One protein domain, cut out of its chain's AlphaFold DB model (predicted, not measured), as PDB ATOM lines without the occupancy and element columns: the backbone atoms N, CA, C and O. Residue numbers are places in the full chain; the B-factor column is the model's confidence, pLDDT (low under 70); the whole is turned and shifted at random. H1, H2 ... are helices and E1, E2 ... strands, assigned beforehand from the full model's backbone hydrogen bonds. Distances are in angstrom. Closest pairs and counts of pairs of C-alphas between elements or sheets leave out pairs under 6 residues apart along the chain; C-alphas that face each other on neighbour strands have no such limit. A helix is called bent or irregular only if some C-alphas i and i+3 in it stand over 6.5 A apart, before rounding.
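What this domain is: This is residues 78 to 128 of the 180 residues of an uncharacterized protein of Vitis vinifera (UniProt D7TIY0). Picture an open, flat V with an empty middle: one arm is the long helix H1, the other is a small loop of chain in which two very short strands, E1 and E2, run side by side and the short helix H3 makes the far turn. The little helix H2 lies near the corner of the V, and residues 78 to 102, with H1 and H2, stand free and stick out from the strand loop. The printed part has 51 residues with three named helices and two named strands, in the order H1, H2, E1, H3, E2; the one sheet has the order E1 - E2 and is antiparallel, and the class is mostly helix. The whole is extended, with a radius of gyration of the C-alphas of 17.1 A, and its spans are 46 by 31 by 11 A.

How they stand to each other: Start at the sheet, where E1, residues 106 to 108, and E2, residues 121 to 123, are antiparallel neighbours with 146 degrees between their N-to-C directions. Look at the C-alphas that face each other: those of Leu 106 and Lys 123 are 5.1 A apart, those of Gln 107 and Leu 122 are 5.3 A apart, and those of Leu 108 and Trp 121 are 4.7 A apart. Across the pair, N 107 and O 122 are within hydrogen-bond range at 3.1 A, and so are N 122 and O 107 at 2.9 A. From E1 a tight link of one residue, Ala 109, leads to H3, residues 110 to 116, and a tight link of four residues, 117 to 120, leads from H3 to E2. Going the other way from E1, a tight link of five residues, 101 to 105, joins it to H2, residues 97 to 100, and H2 is apart from both H3 and E2. A tight link of three residues, 94 to 96, joins H2 to H1, residues 79 to 93. H1 is apart from H2, E1, H3 and E2. Each O i to N i+4 pair inside H1 and H3 is within hydrogen-bond range; H2 is too short for such a pair, and its one O i to N i+3 pair is within range.

Where its parts are: Find C-alpha 106 at (109.384, 181.987, 154.068); from there E1 runs to C-alpha 108, 6.7 A away. Then look for C-alpha 110 at (105.634, 193.325, 150.742), where H3 begins; its seven residues reach C-alpha 116 after 10.0 A. E2 begins at C-alpha 121 and ends at C-alpha 123, at (114.276, 183.239, 154.267), 6.6 A from its start. Now go back to C-alpha 79 at (131.238, 159.809, 136.520), where H1 begins; this longest helix has 15 residues and runs 21.3 A to C-alpha 93. H2 has four residues, with 5.6 A between C-alphas 97 and 100. No helix is bent or irregular.

The domain as a whole: The two C-alphas farthest apart are those of Arg 79 and Asn 111, at 46.4 A, while the C-alphas of the first and last printed residues, Ser 78 and Pro 128, are 40.9 A apart. The printed part begins at residue 78 and ends at residue 128 of a full chain of 180 residues, and it has no cut. The four links between the named elements are tight, and no link is long. In the B-factor column the mean pLDDT of the printed part is 78.1; the model's confidence is low, under 70, at 11 residues: 79, 98, 101 to 104, and 124 to 128.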
ATOM      1  N   SER A  78     132.351 163.917 134.226       71.25
ATOM      2  CA  SER A  78     132.974 162.700 134.711       71.25
ATOM      3  C   SER A  78     132.065 162.010 135.724       71.25
ATOM      4  O   SER A  78     131.505 162.616 136.639       71.25
ATOM      5  N   ARG A  79     131.978 160.685 135.598       68.00
ATOM      6  CA  ARG A  79     131.238 159.809 136.520       68.00
ATOM      7  C   ARG A  79     131.554 160.104 137.994       68.00
ATOM      8  O   ARG A  79     130.671 159.996 138.836       68.00
ATOM      9  N   GLU A  80     132.773 160.548 138.293       75.12
ATOM     10  CA  GLU A  80     133.207 160.961 139.632       75.12
ATOM     11  C   GLU A  80     132.490 162.226 140.151       75.12
ATOM     12  O   GLU A  80     132.105 162.283 141.320       75.12
ATOM     13  N   GLY A  81     132.247 163.226 139.297       75.75
ATOM     14  CA  GLY A  81     131.520 164.447 139.657       75.75
ATOM     15  C   GLY A  81     130.059 164.165 140.005       75.75
ATOM     16  O   GLY A  81     129.557 164.645 141.025       75.75
ATOM     17  N   VAL A  82     129.406 163.298 139.224       78.69
ATOM     18  CA  VAL A  82     128.023 162.853 139.470       78.69
ATOM     19  C   VAL A  82     127.925 162.041 140.763       78.69
ATOM     20  O   VAL A  82     127.061 162.309 141.599       78.69
ATOM     21  N   VAL A  83     128.845 161.096 140.994       81.31
ATOM     22  CA  VAL A  83     128.887 160.305 142.238       81.31
ATOM     23  C   VAL A  83     129.138 161.201 143.455       81.31
ATOM     24  O   VAL A  83     128.514 161.019 144.505       81.31
ATOM     25  N   LYS A  84     129.989 162.225 143.326       85.69
ATOM     26  CA  LYS A  84     130.237 163.204 144.391       85.69
ATOM     27  C   LYS A  84     129.008 164.068 144.687       85.69
ATOM     28  O   LYS A  84     128.719 164.281 145.866       85.69
ATOM     29  N   ALA A  85     128.283 164.524 143.666       84.88
ATOM     30  CA  ALA A  85     127.035 165.274 143.832       84.88
ATOM     31  C   ALA A  85     125.946 164.421 144.502       84.88
ATOM     32  O   ALA A  85     125.307 164.878 145.449       84.88
ATOM     33  N   MET A  86     125.806 163.155 144.095       88.19
ATOM     34  CA  MET A  86     124.869 162.211 144.715       88.19
ATOM     35  C   MET A  86     125.215 161.915 146.177       88.19
ATOM     36  O   MET A  86     124.331 161.892 147.035       88.19
ATOM     37  N   ARG A  87     126.503 161.751 146.496       88.38
ATOM     38  CA  ARG A  87     126.967 161.589 147.881       88.38
ATOM     39  C   ARG A  87     126.703 162.844 148.716       88.38
ATOM     40  O   ARG A  87     126.271 162.733 149.856       88.38
ATOM     41  N   TYR A  88     126.922 164.031 148.153       89.38
ATOM     42  CA  TYR A  88     126.640 165.298 148.829       89.38
ATOM     43  C   TYR A  88     125.140 165.485 149.097       89.38
ATOM     44  O   TYR A  88     124.764 165.821 150.216       89.38
ATOM     45  N   LEU A  89     124.287 165.178 148.114       89.44
ATOM     46  CA  LEU A  89     122.831 165.187 148.274       89.44
ATOM     47  C   LEU A  89     122.384 164.226 149.380       89.44
ATOM     48  O   LEU A  89     121.623 164.614 150.262       89.44
ATOM     49  N   THR A  90     122.905 162.997 149.368       89.19
ATOM     50  CA  THR A  90     122.604 161.989 150.397       89.19
ATOM     51  C   THR A  90     122.990 162.500 151.784       89.19
ATOM     52  O   THR A  90     122.186 162.413 152.704       89.19
ATOM     53  N   ASN A  91     124.170 163.115 151.918       88.19
ATOM     54  CA  ASN A  91     124.639 163.676 153.184       88.19
ATOM     55  C   ASN A  91     123.782 164.849 153.686       88.19
ATOM     56  O   ASN A  91     123.615 164.987 154.894       88.19
ATOM     57  N   ILE A  92     123.251 165.696 152.793       87.38
ATOM     58  CA  ILE A  92     122.326 166.778 153.174       87.38
ATOM     59  C   ILE A  92     121.031 166.182 153.729       87.38
ATOM     60  O   ILE A  92     120.600 166.561 154.820       87.38
ATOM     61  N   LEU A  93     120.445 165.225 153.006       86.19
ATOM     62  CA  LEU A  93     119.170 164.600 153.370       86.19
ATOM     63  C   LEU A  93     119.272 163.744 154.638       86.19
ATOM     64  O   LEU A  93     118.321 163.681 155.407       86.19
ATOM     65  N   SER A  94     120.423 163.110 154.881       87.19
ATOM     66  CA  SER A  94     120.673 162.307 156.083       87.19
ATOM     67  C   SER A  94     121.250 163.114 157.252       87.19
ATOM     68  O   SER A  94     121.706 162.525 158.234       87.19
ATOM     69  N   SER A  95     121.339 164.444 157.140       84.31
ATOM     70  CA  SER A  95     121.964 165.263 158.177       84.31
ATOM     71  C   SER A  95     121.056 165.412 159.403       84.31
ATOM     72  O   SER A  95     119.880 165.748 159.302       84.31
ATOM     73  N   LYS A  96     121.644 165.248 160.595       79.38
ATOM     74  CA  LYS A  96     120.975 165.401 161.903       79.38
ATOM     75  C   LYS A  96     120.536 166.844 162.215       79.38
ATOM     76  O   LYS A  96     119.996 167.129 163.278       79.38
ATOM     77  N   VAL A  97     120.814 167.788 161.317       75.12
ATOM     78  CA  VAL A  97     120.481 169.205 161.497       75.12
ATOM     79  C   VAL A  97     118.963 169.398 161.509       75.12
ATOM     80  O   VAL A  97     118.461 170.190 162.297       75.12
ATOM     81  N   TYR A  98     118.213 168.608 160.736       64.94
ATOM     82  CA  TYR A  98     116.747 168.674 160.718       64.94
ATOM     83  C   TYR A  98     116.080 168.131 161.990       64.94
ATOM     84  O   TYR A  98     114.940 168.489 162.267       64.94
ATOM     85  N   ASP A  99     116.791 167.352 162.814       73.19
ATOM     86  CA  ASP A  99     116.268 166.906 164.114       73.19
ATOM     87  C   ASP A  99     116.194 168.065 165.124       73.19
ATOM     88  O   ASP A  99     115.398 168.033 166.061       73.19
ATOM     89  N   ILE A 100     117.046 169.084 164.951       76.12
ATOM     90  CA  ILE A 100     117.148 170.250 165.843       76.12
ATOM     91  C   ILE A 100     116.602 171.538 165.214       76.12
ATOM     92  O   ILE A 100     116.278 172.482 165.935       76.12
ATOM     93  N   SER A 101     116.529 171.614 163.885       61.25
ATOM     94  CA  SER A 101     116.125 172.815 163.156       61.25
ATOM     95  C   SER A 101     114.668 172.736 162.721       61.25
ATOM     96  O   SER A 101     114.302 171.956 161.851       61.25
ATOM     97  N   THR A 102     113.837 173.614 163.277       64.19
ATOM     98  CA  THR A 102     112.507 173.911 162.736       64.19
ATOM     99  C   THR A 102     112.631 174.711 161.442       64.19
ATOM    100  O   THR A 102     113.383 175.687 161.399       64.19
ATOM    101  N   GLU A 103     111.877 174.339 160.405       69.25
ATOM    102  CA  GLU A 103     111.839 175.080 159.141       69.25
ATOM    103  C   GLU A 103     111.411 176.535 159.380       69.25
ATOM    104  O   GLU A 103     110.353 176.807 159.954       69.25
ATOM    105  N   SER A 104     112.249 177.488 158.964       65.50
ATOM    106  CA  SER A 104     111.929 178.904 159.109       65.50
ATOM    107  C   SER A 104     110.891 179.331 158.065       65.50
ATOM    108  O   SER A 104     111.010 178.974 156.888       65.50
ATOM    109  N   PRO A 105     109.862 180.106 158.457       70.94
ATOM    110  CA  PRO A 105     108.815 180.508 157.533       70.94
ATOM    111  C   PRO A 105     109.381 181.439 156.458       70.94
ATOM    112  O   PRO A 105     110.076 182.418 156.745       70.94
ATOM    113  N   LEU A 106     109.038 181.148 155.205       74.31
ATOM    114  CA  LEU A 106     109.384 181.987 154.068       74.31
ATOM    115  C   LEU A 106     108.451 183.205 154.054       74.31
ATOM    116  O   LEU A 106     107.255 183.082 153.789       74.31
ATOM    117  N   GLN A 107     108.975 184.388 154.380       76.50
ATOM    118  CA  GLN A 107     108.156 185.592 154.524       76.50
ATOM    119  C   GLN A 107     108.249 186.467 153.272       76.50
ATOM    120  O   GLN A 107     109.334 186.884 152.862       76.50
ATOM    121  N   LEU A 108     107.096 186.798 152.688       81.06
ATOM    122  CA  LEU A 108     107.020 187.753 151.588       81.06
ATOM    123  C   LEU A 108     107.294 189.176 152.097       81.06
ATOM    124  O   LEU A 108     106.583 189.696 152.963       81.06
ATOM    125  N   ALA A 109     108.288 189.843 151.517       82.00
ATOM    126  CA  ALA A 109     108.646 191.207 151.888       82.00
ATOM    127  C   ALA A 109     107.828 192.234 151.091       82.00
ATOM    128  O   ALA A 109     108.322 192.831 150.138       82.00
ATOM    129  N   GLN A 110     106.579 192.480 151.493       82.81
ATOM    130  CA  GLN A 110     105.634 193.325 150.742       82.81
ATOM    131  C   GLN A 110     106.157 194.743 150.438       82.81
ATOM    132  O   GLN A 110     105.976 195.248 149.333       82.81
ATOM    133  N   ASN A 111     106.838 195.388 151.391       85.50
ATOM    134  CA  ASN A 111     107.350 196.751 151.208       85.50
ATOM    135  C   ASN A 111     108.551 196.814 150.256       85.50
ATOM    136  O   ASN A 111     108.667 197.762 149.486       85.50
ATOM    137  N   LEU A 112     109.433 195.816 150.296       79.19
ATOM    138  CA  LEU A 112     110.581 195.738 149.389       79.19
ATOM    139  C   LEU A 112     110.142 195.290 147.998       79.19
ATOM    140  O   LEU A 112     110.551 195.884 147.008       79.19
ATOM    141  N   SER A 113     109.237 194.318 147.940       85.50
ATOM    142  CA  SER A 113     108.644 193.832 146.701       85.50
ATOM    143  C   SER A 113     107.934 194.950 145.938       85.50
ATOM    144  O   SER A 113     108.168 195.122 144.748       85.50
ATOM    145  N   ARG A 114     107.164 195.801 146.631       83.38
ATOM    146  CA  ARG A 114     106.513 196.968 146.014       83.38
ATOM    147  C   ARG A 114     107.511 198.012 145.503       83.38
ATOM    148  O   ARG A 114     107.241 198.660 144.503       83.38
ATOM    149  N   ARG A 115     108.641 198.198 146.193       86.81
ATOM    150  CA  ARG A 115     109.669 199.181 145.807       86.81
ATOM    151  C   ARG A 115     110.535 198.713 144.641       86.81
ATOM    152  O   ARG A 115     111.013 199.555 143.896       86.81
ATOM    153  N   LEU A 116     110.750 197.407 144.520       83.69
ATOM    154  CA  LEU A 116     111.611 196.805 143.501       83.69
ATOM    155  C   LEU A 116     110.820 196.209 142.329       83.69
ATOM    156  O   LEU A 116     111.425 195.787 141.358       83.69
ATOM    157  N   GLY A 117     109.488 196.141 142.415       83.31
ATOM    158  CA  GLY A 117     108.639 195.556 141.370       83.31
ATOM    159  C   GLY A 117     108.754 194.031 141.228       83.31
ATOM    160  O   GLY A 117     108.124 193.459 140.347       83.31
ATOM    161  N   VAL A 118     109.516 193.357 142.098       83.50
ATOM    162  CA  VAL A 118     109.789 191.908 142.049       83.50
ATOM    163  C   VAL A 118     109.219 191.218 143.286       83.50
ATOM    164  O   VAL A 118     109.229 191.780 144.384       83.50
ATOM    165  N   GLN A 119     108.725 189.985 143.147       85.44
ATOM    166  CA  GLN A 119     108.234 189.197 144.278       85.44
ATOM    167  C   GLN A 119     109.406 188.652 145.115       85.44
ATOM    168  O   GLN A 119     109.963 187.595 144.830       85.44
ATOM    169  N   LEU A 120     109.802 189.410 146.143       84.38
ATOM    170  CA  LEU A 120     110.920 189.072 147.026       84.38
ATOM    171  C   LEU A 120     110.479 188.238 148.231       84.38
ATOM    172  O   LEU A 120     109.703 188.693 149.079       84.38
ATOM    173  N   TRP A 121     111.058 187.044 148.328       84.81
ATOM    174  CA  TRP A 121     110.884 186.103 149.426       84.81
ATOM    175  C   TRP A 121     112.119 186.125 150.325       84.81
ATOM    176  O   TRP A 121     113.235 185.904 149.858       84.81
ATOM    177  N   LEU A 122     111.928 186.406 151.614       81.00
ATOM    178  CA  LEU A 122     113.006 186.406 152.598       81.00
ATOM    179  C   LEU A 122     112.955 185.115 153.409       81.00
ATOM    180  O   LEU A 122     111.983 184.852 154.123       81.00
ATOM    181  N   LYS A 123     114.033 184.333 153.334       78.31
ATOM    182  CA  LYS A 123     114.276 183.239 154.267       78.31
ATOM    183  C   LYS A 123     114.876 183.827 155.543       78.31
ATOM    184  O   LYS A 123     116.027 184.248 155.553       78.31
ATOM    185  N   ARG A 124     114.067 183.929 156.600       69.94
ATOM    186  CA  ARG A 124     114.499 184.494 157.886       69.94
ATOM    187  C   ARG A 124     115.110 183.391 158.745       69.94
ATOM    188  O   ARG A 124     114.400 182.724 159.487       69.94
ATOM    189  N   GLU A 125     116.419 183.196 158.636       65.81
ATOM    190  CA  GLU A 125     117.176 182.305 159.536       65.81
ATOM    191  C   GLU A 125     117.473 182.977 160.897       65.81
ATOM    192  O   GLU A 125     117.802 182.309 161.871       65.81
ATOM    193  N   ASP A 126     117.224 184.288 161.002       60.88
ATOM    194  CA  ASP A 126     117.417 185.121 162.199       60.88
ATOM    195  C   ASP A 126     116.292 185.007 163.236       60.88
ATOM    196  O   ASP A 126     116.062 185.941 164.009       60.88
ATOM    197  N   PHE A 127     115.569 183.889 163.276       54.00
ATOM    198  CA  PHE A 127     114.695 183.579 164.406       54.00
ATOM    199  C   PHE A 127     115.375 182.550 165.313       54.00
ATOM    200  O   PHE A 127     114.923 181.408 165.402       54.00
ATOM    201  N   PRO A 128     116.480 182.902 165.998       53.00
ATOM    202  CA  PRO A 128     116.992 182.024 167.022       53.00
ATOM    203  C   PRO A 128     115.960 181.992 168.169       53.00
ATOM    204  O   PRO A 128     115.431 183.041 168.558       53.00
TER     205      PRO A 128